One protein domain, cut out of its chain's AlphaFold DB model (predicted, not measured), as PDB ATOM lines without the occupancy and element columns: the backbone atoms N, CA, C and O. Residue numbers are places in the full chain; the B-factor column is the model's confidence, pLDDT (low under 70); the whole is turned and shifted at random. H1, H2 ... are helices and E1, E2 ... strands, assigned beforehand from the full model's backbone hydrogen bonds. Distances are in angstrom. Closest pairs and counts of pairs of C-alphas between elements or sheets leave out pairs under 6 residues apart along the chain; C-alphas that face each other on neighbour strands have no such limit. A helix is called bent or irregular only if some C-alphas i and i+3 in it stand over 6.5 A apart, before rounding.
ATOM      1  N   VAL A   6      16.879  25.700 -23.882       86.56
ATOM      2  CA  VAL A   6      17.651  26.908 -23.634       86.56
ATOM      3  C   VAL A   6      17.087  28.045 -24.475       86.56
ATOM      4  O   VAL A   6      16.470  27.824 -25.517       86.56
ATOM      5  N   VAL A   7      17.312  29.277 -24.027       88.56
ATOM      6  CA  VAL A   7      16.963  30.475 -24.793       88.56
ATOM      7  C   VAL A   7      18.241  31.071 -25.361       88.56
ATOM      8  O   VAL A   7      19.123  31.492 -24.615       88.56
ATOM      9  N   LEU A   8      18.328  31.133 -26.684       87.56
ATOM     10  CA  LEU A   8      19.368  31.852 -27.406       87.56
ATOM     11  C   LEU A   8      18.864  33.259 -27.721       87.56
ATOM     12  O   LEU A   8      17.727  33.433 -28.158       87.56
ATOM     13  N   VAL A   9      19.706  34.267 -27.501       90.62
ATOM     14  CA  VAL A   9      19.373  35.666 -27.798       90.62
ATOM     15  C   VAL A   9      20.350  36.206 -28.829       90.62
ATOM     16  O   VAL A   9      21.563  36.186 -28.619       90.62
ATOM     17  N   ARG A  10      19.820  36.705 -29.943       90.50
ATOM     18  CA  ARG A  10      20.605  37.298 -31.028       90.50
ATOM     19  C   ARG A  10      20.957  38.747 -30.715       90.50
ATOM     20  O   ARG A  10      20.088  39.537 -30.370       90.50
ATOM     21  N   ARG A  11      22.225  39.143 -30.868       88.56
ATOM     22  CA  ARG A  11      22.652  40.537 -30.624       88.56
ATOM     23  C   ARG A  11      22.324  41.479 -31.783       88.56
ATOM     24  O   ARG A  11      22.130  42.669 -31.560       88.56
ATOM     25  N   ASP A  12      22.310  40.959 -33.003       86.88
ATOM     26  CA  ASP A  12      22.095  41.725 -34.230       86.88
ATOM     27  C   ASP A  12      20.620  42.102 -34.442       86.88
ATOM     28  O   ASP A  12      20.351  43.230 -34.861       86.88
ATOM     29  N   THR A  13      19.689  41.195 -34.121       88.56
ATOM     30  CA  THR A  13      18.231  41.394 -34.262       88.56
ATOM     31  C   THR A  13      17.478  41.529 -32.935       88.56
ATOM     32  O   THR A  13      16.330  41.956 -32.945       88.56
ATOM     33  N   LEU A  14      18.107  41.216 -31.792       89.56
ATOM     34  CA  LEU A  14      17.477  41.154 -30.456       89.56
ATOM     35  C   LEU A  14      16.377  40.087 -30.316       89.56
ATOM     36  O   LEU A  14      15.625  40.082 -29.340       89.56
ATOM     37  N   GLU A  15      16.310  39.147 -31.257       89.12
ATOM     38  CA  GLU A  15      15.367  38.030 -31.234       89.12
ATOM     39  C   GLU A  15      15.753  36.981 -30.187       89.12
ATOM     40  O   GLU A  15      16.933  36.744 -29.911       89.12
ATOM     41  N   LYS A  16      14.736  36.328 -29.620       91.06
ATOM     42  CA  LYS A  16      14.884  35.245 -28.644       91.06
ATOM     43  C   LYS A  16      14.356  33.950 -29.245       91.06
ATOM     44  O   LYS A  16      13.223  33.914 -29.714       91.06
ATOM     45  N   ILE A  17      15.163  32.898 -29.200       88.62
ATOM     46  CA  ILE A  17      14.865  31.600 -29.807       88.62
ATOM     47  C   ILE A  17      14.965  30.534 -28.721       88.62
ATOM     48  O   ILE A  17      15.984  30.430 -28.043       88.62
ATOM     49  N   LEU A  18      13.904  29.749 -28.551       89.06
ATOM     50  CA  LEU A  18      13.897  28.574 -27.682       89.06
ATOM     51  C   LEU A  18      14.421  27.373 -28.471       89.06
ATOM     52  O   LEU A  18      13.874  27.050 -29.522       89.06
ATOM     53  N   VAL A  19      15.468  26.720 -27.970       88.06
ATOM     54  CA  VAL A  19      16.105  25.567 -28.623       88.06
ATOM     55  C   VAL A  19      16.309  24.456 -27.604       88.06
ATOM     56  O   VAL A  19      16.659  24.726 -26.458       88.06
ATOM     57  N   SER A  20      16.099  23.207 -28.003       88.81
ATOM     58  CA  SER A  20      16.401  22.045 -27.163       88.81
ATOM     59  C   SER A  20      17.915  21.840 -27.016       88.81
ATOM     60  O   SER A  20      18.677  22.113 -27.941       88.81
ATOM     61  N   ILE A  21      18.368  21.329 -25.870       84.81
ATOM     62  CA  ILE A  21      19.796  21.089 -25.586       84.81
ATOM     63  C   ILE A  21      20.431  20.152 -26.621       84.81
ATOM     64  O   ILE A  21      21.563  20.385 -27.032       84.81
ATOM     65  N   ASP A  22      19.697  19.150 -27.102       86.50
ATOM     66  CA  ASP A  22      20.220  18.161 -28.053       86.50
ATOM     67  C   ASP A  22      20.546  18.774 -29.428       86.50
ATOM     68  O   ASP A  22      21.469  18.343 -30.118       86.50
ATOM     69  N   GLU A  23      19.835  19.837 -29.811       86.75
ATOM     70  CA  GLU A  23      19.971  20.507 -31.111       86.75
ATOM     71  C   GLU A  23      20.765  21.820 -31.028       86.75
ATOM     72  O   GLU A  23      21.011  22.478 -32.046       86.75
ATOM     73  N   ILE A  24      21.207  22.203 -29.824       88.94
ATOM     74  CA  ILE A  24      21.840  23.498 -29.560       88.94
ATOM     75  C   ILE A  24      23.068  23.724 -30.445       88.94
ATOM     76  O   ILE A  24      23.225  24.793 -31.025       88.94
ATOM     77  N   THR A  25      23.919  22.712 -30.609       88.62
ATOM     78  CA  THR A  25      25.177  22.830 -31.358       88.62
ATOM     79  C   THR A  25      24.924  23.099 -32.837       88.62
ATOM     80  O   THR A  25      25.645  23.882 -33.458       88.62
ATOM     81  N   TYR A  26      23.895  22.467 -33.404       91.44
ATOM     82  CA  TYR A  26      23.512  22.678 -34.794       91.44
ATOM     83  C   TYR A  26      22.903  24.071 -34.974       91.44
ATOM     84  O   TYR A  26      23.388  24.845 -35.803       91.44
ATOM     85  N   LYS A  27      21.930  24.442 -34.131       89.69
ATOM     86  CA  LYS A  27      21.297  25.763 -34.225       89.69
ATOM     87  C   LYS A  27      22.238  26.916 -33.937       89.69
ATOM     88  O   LYS A  27      22.139  27.933 -34.608       89.69
ATOM     89  N   VAL A  28      23.187  26.778 -33.016       90.38
ATOM     90  CA  VAL A  28      24.190  27.824 -32.779       90.38
ATOM     91  C   VAL A  28      25.056  28.042 -34.023       90.38
ATOM     92  O   VAL A  28      25.282  29.190 -34.394       90.38
ATOM     93  N   LYS A  29      25.504  26.979 -34.708       93.06
ATOM     94  CA  LYS A  29      26.291  27.119 -35.948       93.06
ATOM     95  C   LYS A  29      25.501  27.806 -37.061       93.06
ATOM     96  O   LYS A  29      26.033  28.692 -37.721       93.06
ATOM     97  N   GLU A  30      24.246  27.411 -37.250       93.44
ATOM     98  CA  GLU A  30      23.342  28.029 -38.224       93.44
ATOM     99  C   GLU A  30      23.124  29.516 -37.912       93.44
ATOM    100  O   GLU A  30      23.375  30.371 -38.756       93.44
ATOM    101  N   LEU A  31      22.795  29.836 -36.657       92.44
ATOM    102  CA  LEU A  31      22.577  31.213 -36.219       92.44
ATOM    103  C   LEU A  31      23.821  32.088 -36.384       92.44
ATOM    104  O   LEU A  31      23.698  33.246 -36.771       92.44
ATOM    105  N   LEU A  32      25.021  31.567 -36.115       92.31
ATOM    106  CA  LEU A  32      26.260  32.320 -36.324       92.31
ATOM    107  C   LEU A  32      26.469  32.681 -37.802       92.31
ATOM    108  O   LEU A  32      26.826  33.823 -38.098       92.31
ATOM    109  N   ASN A  33      26.198  31.746 -38.717       94.38
ATOM    110  CA  ASN A  33      26.267  32.014 -40.155       94.38
ATOM    111  C   ASN A  33      25.240  33.074 -40.570       94.38
ATOM    112  O   ASN A  33      25.584  34.029 -41.270       94.38
ATOM    113  N   ASP A  34      24.008  32.963 -40.077       94.31
ATOM    114  CA  ASP A  34      22.943  33.921 -40.375       94.31
ATOM    115  C   ASP A  34      23.268  35.328 -39.862       94.31
ATOM    116  O   ASP A  34      23.043  36.319 -40.559       94.31
ATOM    117  N   ILE A  35      23.837  35.438 -38.656       93.56
ATOM    118  CA  ILE A  35      24.289  36.716 -38.087       93.56
ATOM    119  C   ILE A  35      25.367  37.337 -38.978       93.56
ATOM    120  O   ILE A  35      25.294  38.526 -39.302       93.56
ATOM    121  N   GLN A  36      26.355  36.547 -39.405       93.81
ATOM    122  CA  GLN A  36      27.422  37.032 -40.277       93.81
ATOM    123  C   GLN A  36      26.867  37.534 -41.618       93.81
ATOM    124  O   GLN A  36      27.239  38.622 -42.066       93.81
ATOM    125  N   ILE A  37      25.953  36.782 -42.236       95.50
ATOM    126  CA  ILE A  37      25.310  37.158 -43.502       95.50
ATOM    127  C   ILE A  37      24.492  38.444 -43.332       95.50
ATOM    128  O   ILE A  37      24.626  39.370 -44.136       95.50
ATOM    129  N   ASN A  38      23.702  38.554 -42.262       93.81
ATOM    130  CA  ASN A  38      22.903  39.746 -41.977       93.81
ATOM    131  C   ASN A  38      23.770  40.995 -41.798       93.81
ATOM    132  O   ASN A  38      23.487  42.043 -42.384       93.81
ATOM    133  N   LEU A  39      24.848  40.895 -41.018       92.81
ATOM    134  CA  LEU A  39      25.773  42.008 -40.807       92.81
ATOM    135  C   LEU A  39      26.480  42.408 -42.105       92.81
ATOM    136  O   LEU A  39      26.577  43.604 -42.398       92.81
ATOM    137  N   LEU A  40      26.911  41.431 -42.908       94.69
ATOM    138  CA  LEU A  40      27.537  41.678 -44.204       94.69
ATOM    139  C   LEU A  40      26.577  42.385 -45.167       94.69
ATOM    140  O   LEU A  40      26.950  43.382 -45.784       94.69
ATOM    141  N   ASN A  41      25.334  41.918 -45.271       95.00
ATOM    142  CA  ASN A  41      24.324  42.526 -46.136       95.00
ATOM    143  C   ASN A  41      23.978  43.948 -45.685       95.00
ATOM    144  O   ASN A  41      23.888  44.860 -46.508       95.00
ATOM    145  N   LYS A  42      23.877  44.173 -44.371       92.50
ATOM    146  CA  LYS A  42      23.659  45.507 -43.804       92.50
ATOM    147  C   LYS A  42      24.821  46.453 -44.110       92.50
ATOM    148  O   LYS A  42      24.591  47.617 -44.429       92.50
ATOM    149  N   ALA A  43      26.061  45.970 -44.035       91.06
ATOM    150  CA  ALA A  43      27.242  46.744 -44.405       91.06
ATOM    151  C   ALA A  43      27.266  47.064 -45.908       91.06
ATOM    152  O   ALA A  43      27.470  48.220 -46.275       91.06
ATOM    153  N   LYS A  44      26.975  46.081 -46.771       92.62
ATOM    154  CA  LYS A  44      26.877  46.274 -48.227       92.62
ATOM    155  C   LYS A  44      25.798  47.284 -48.608       92.62
ATOM    156  O   LYS A  44      26.072  48.188 -49.388       92.62
ATOM    157  N   SER A  45      24.606  47.180 -48.022       91.12
ATOM    158  CA  SER A  45      23.514  48.124 -48.275       91.12
ATOM    159  C   SER A  45      23.885  49.543 -47.835       91.12
ATOM    160  O   SER A  45      23.671  50.495 -48.577       91.12
ATOM    161  N   ARG A  46      24.519  49.697 -46.665       89.44
ATOM    162  CA  ARG A  46      25.042  50.998 -46.218       89.44
ATOM    163  C   ARG A  46      26.082  51.559 -47.181       89.44
ATOM    164  O   ARG A  46      26.010  52.737 -47.504       89.44
ATOM    165  N   LEU A  47      27.012  50.727 -47.649       87.44
ATOM    166  CA  LEU A  47      28.016  51.132 -48.628       87.44
ATOM    167  C   LEU A  47      27.358  51.613 -49.925       87.44
ATOM    168  O   LEU A  47      27.628  52.725 -50.355       87.44
ATOM    169  N   GLN A  48      26.457  50.820 -50.507       87.25
ATOM    170  CA  GLN A  48      25.756  51.174 -51.744       87.25
ATOM    171  C   GLN A  48      24.921  52.448 -51.595       87.25
ATOM    172  O   GLN A  48      24.958  53.310 -52.464       87.25
ATOM    173  N   ASN A  49      24.219  52.612 -50.473       84.75
ATOM    174  CA  ASN A  49      23.425  53.814 -50.216       84.75
ATOM    175  C   ASN A  49      24.291  55.076 -50.061       84.75
ATOM    176  O   ASN A  49      23.826  56.169 -50.398       84.75
ATOM    177  N   ASN A  50      25.525  54.911 -49.575       82.44
ATOM    178  CA  ASN A  50      26.517  55.973 -49.419       82.44
ATOM    179  C   ASN A  50      27.349  56.232 -50.685       82.44
ATOM    180  O   ASN A  50      28.097  57.207 -50.704       82.44
ATOM    181  N   ILE A  51      27.250  55.392 -51.719       80.56
ATOM    182  CA  ILE A  51      27.852  55.663 -53.026       80.56
ATOM    183  C   ILE A  51      26.830  56.452 -53.840       80.56
ATOM    184  O   ILE A  51      25.709  55.996 -54.074       80.56
ATOM    185  N   LYS A  52      27.209  57.661 -54.254       77.75
ATOM    186  CA  LYS A  52      26.397  58.520 -55.122       77.75
ATOM    187  C   LYS A  52      27.166  58.792 -56.405       77.75
ATOM    188  O   LYS A  52      28.315  59.213 -56.344       77.75
ATOM    189  N   ILE A  53      26.510  58.548 -57.537       78.06
ATOM    190  CA  ILE A  53      27.025  58.861 -58.871       78.06
ATOM    191  C   ILE A  53      26.456  60.229 -59.242       78.06
ATOM    192  O   ILE A  53      25.235  60.392 -59.253       78.06
ATOM    193  N   ALA A  54      27.322  61.204 -59.503       77.00
ATOM    194  CA  ALA A  54      26.929  62.530 -59.975       77.00
ATOM    195  C   ALA A  54      27.230  62.637 -61.471       77.00
ATOM    196  O   ALA A  54      28.363  62.404 -61.885       77.00
ATOM    197  N   SER A  55      26.233  63.005 -62.279       81.50
ATOM    198  CA  SER A  55      26.430  63.175 -63.731       81.50
ATOM    199  C   SER A  55      26.728  64.625 -64.120       81.50
ATOM    200  O   SER A  55      27.088  64.903 -65.262       81.50
ATOM    201  N   ASN A  56      26.573  65.564 -63.184       84.12
ATOM    202  CA  ASN A  56      26.827  66.986 -63.390       84.12
ATOM    203  C   ASN A  56      27.363  67.667 -62.116       84.12
ATOM    204  O   ASN A  56      27.324  67.122 -61.010       84.12
ATOM    205  N   TYR A  57      27.887  68.882 -62.289       79.62
ATOM    206  CA  TYR A  57      28.547  69.643 -61.227       79.62
ATOM    207  C   TYR A  57      27.595  70.077 -60.097       79.62
ATOM    208  O   TYR A  57      28.009  70.148 -58.939       79.62
ATOM    209  N   GLU A  58      26.317  70.329 -60.397       81.00
ATOM    210  CA  GLU A  58      25.337  70.727 -59.378       81.00
ATOM    211  C   GLU A  58      24.944  69.555 -58.467       81.00
ATOM    212  O   GLU A  58      24.919  69.709 -57.244       81.00
ATOM    213  N   GLU A  59      24.740  68.360 -59.033       77.19
ATOM    214  CA  GLU A  59      24.532  67.117 -58.278       77.19
ATOM    215  C   GLU A  59      25.721  66.827 -57.362       77.19
ATOM    216  O   GLU A  59      25.535  66.565 -56.172       77.19
ATOM    217  N   PHE A  60      26.942  66.966 -57.887       76.31
ATOM    218  CA  PHE A  60      28.177  66.789 -57.125       76.31
ATOM    219  C   PHE A  60      28.240  67.722 -55.909       76.31
ATOM    220  O   PHE A  60      28.466  67.269 -54.782       76.31
ATOM    221  N   LYS A  61      27.972  69.017 -56.111       78.56
ATOM    222  CA  LYS A  61      27.955  70.008 -55.029       78.56
ATOM    223  C   LYS A  61      26.882  69.682 -53.983       78.56
ATOM    224  O   LYS A  61      27.164  69.709 -52.786       78.56
ATOM    225  N   SER A  62      25.692  69.276 -54.430       78.06
ATOM    226  CA  SER A  62      24.586  68.899 -53.543       78.06
ATOM    227  C   SER A  62      24.897  67.671 -52.670       78.06
ATOM    228  O   SER A  62      24.461  67.605 -51.517       78.06
ATOM    229  N   PHE A  63      25.680  66.707 -53.176       75.50
ATOM    230  CA  PHE A  63      26.082  65.512 -52.427       75.50
ATOM    231  C   PHE A  63      27.160  65.799 -51.379       75.50
ATOM    232  O   PHE A  63      27.118  65.216 -50.295       75.50
ATOM    233  N   ILE A  64      28.082  66.725 -51.656       75.69
ATOM    234  CA  ILE A  64      29.106  67.155 -50.691       75.69
ATOM    235  C   ILE A  64      28.473  67.919 -49.523       75.69
ATOM    236  O   ILE A  64      28.798  67.661 -48.363       75.69
ATOM    237  N   GLU A  65      27.531  68.819 -49.812       74.19
ATOM    238  CA  GLU A  65      26.856  69.622 -48.783       74.19
ATOM    239  C   GLU A  65      25.971  68.766 -47.853       74.19
ATOM    240  O   GLU A  65      25.816  69.084 -46.673       74.19
ATOM    241  N   LYS A  66      25.454  67.622 -48.332       70.12
ATOM    242  CA  LYS A  66      24.585  66.706 -47.563       70.12
ATOM    243  C   LYS A  66      25.295  65.712 -46.622       70.12
ATOM    244  O   LYS A  66      24.600  64.901 -46.016       70.12
ATOM    245  N   ARG A  67      26.612  65.851 -46.398       58.28
ATOM    246  CA  ARG A  67      27.524  65.021 -45.561       58.28
ATOM    247  C   ARG A  67      28.051  63.713 -46.183       58.28
ATOM    248  O   ARG A  67      27.304  62.836 -46.604       58.28
ATOM    249  N   SER A  68      29.382  63.573 -46.066       55.28
ATOM    250  CA  SER A  68      30.198  62.352 -45.878       55.28
ATOM    251  C   SER A  68      29.764  61.086 -46.624       55.28
ATOM    252  O   SER A  68      29.672  60.011 -46.037       55.28
ATOM    253  N   SER A  69      29.530  61.214 -47.923       55.78
ATOM    254  CA  SER A  69      29.268  60.097 -48.833       55.78
ATOM    255  C   SER A  69      30.452  59.966 -49.792       55.78
ATOM    256  O   SER A  69      30.993  60.985 -50.223       55.78
ATOM    257  N   CYS A  70      30.891  58.745 -50.107       55.06
ATOM    258  CA  CYS A  70      31.967  58.548 -51.077       55.06
ATOM    259  C   CYS A  70      31.396  58.789 -52.476       55.06
ATOM    260  O   CYS A  70      30.494  58.073 -52.913       55.06
ATOM    261  N   ILE A  71      31.906  59.813 -53.150       59.03
ATOM    262  CA  ILE A  71      31.534  60.131 -54.525       59.03
ATOM    263  C   ILE A  71      32.530  59.413 -55.432       59.03
ATOM    264  O   ILE A  71      33.735  59.500 -55.190       59.03
ATOM    265  N   ASN A  72      32.022  58.672 -56.412       50.47
ATOM    266  CA  ASN A  72      32.812  57.922 -57.388       50.47
ATOM    267  C   ASN A  72      32.412  58.349 -58.798       50.47
ATOM    268  O   ASN A  72      31.203  58.633 -58.979       50.47
TER     269      ASN A  72
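This is residues 6 to 72 of the 72 residues of the protein "Proline--tRNA ligase" of Mycoplasma arginini (UniProt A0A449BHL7). The model is a long rod built on one long helix, H1, with a two-stranded hairpin, E1 and E2, folded back beside its first part, residues 21 to 31, and a small head with the short helix H2 beyond its other end. Between the two ends, residues 40 to 46 of H1 stand free as a bare neck. The printed part has 67 residues with two named strands and two named helices, in the order E1, E2, H1, H2; the sheet has the order E1 - E2, antiparallel, and the class is mostly helix. The whole is extended, with a radius of gyration of the C-alphas of 19.8 A and spans of 62 by 16 by 11 A.

The strand E1 is residues 6 to 9, starting with C-alpha 6 at (17.651, 26.908, -23.634). The strand E2 is residues 16 to 20, 13.4 A from first to last C-alpha. The helix H1, residues 21 to 50, is 42.8 A long and ends with C-alpha 50 at (26.517, 55.973, -49.419). It is irregular, with C-alphas 22 and 25 7.6 A apart, and it has a kink of 33 degrees near residue 28. The helix H2 is residues 57 to 65, 12.6 A long, and ends with C-alpha 65 at (26.856, 69.622, -48.783).

E1 and E2 form a hairpin and are antiparallel, with 151 degrees between their directions. N 8 and O 17 are within hydrogen-bond range at 2.8 A, and so are N 19 and O 6 at 2.9 A. The C-alphas of Val 7 and Leu 18 face each other at 4.6 A. The closest C-alphas of E1 and H1 are those of Val 6 and Ile 21, 6.5 A apart. The closest of E2 and H1 are those of Val 19 and Lys 27, 7.6 A apart. H2 is apart from E1, E2 and H1. Outside the named strands, residues 51 to 52 pair with residues 70 to 71, parallel. In H2 every O i to N i+4 pair is within hydrogen-bond range, while in H1 24 of 26 are.

The two C-alphas farthest apart, those of Asp 22 and Tyr 57, are 61.8 A apart. The printed part has no cut and ends at residue 72, the chain's last residue. The link from E2 to H1 is tight, and those from E1 to E2 and from H1 to H2 are short, with 6 residues each. The mean pLDDT of the printed part is 84.1; residues 67 to 72 are under 70.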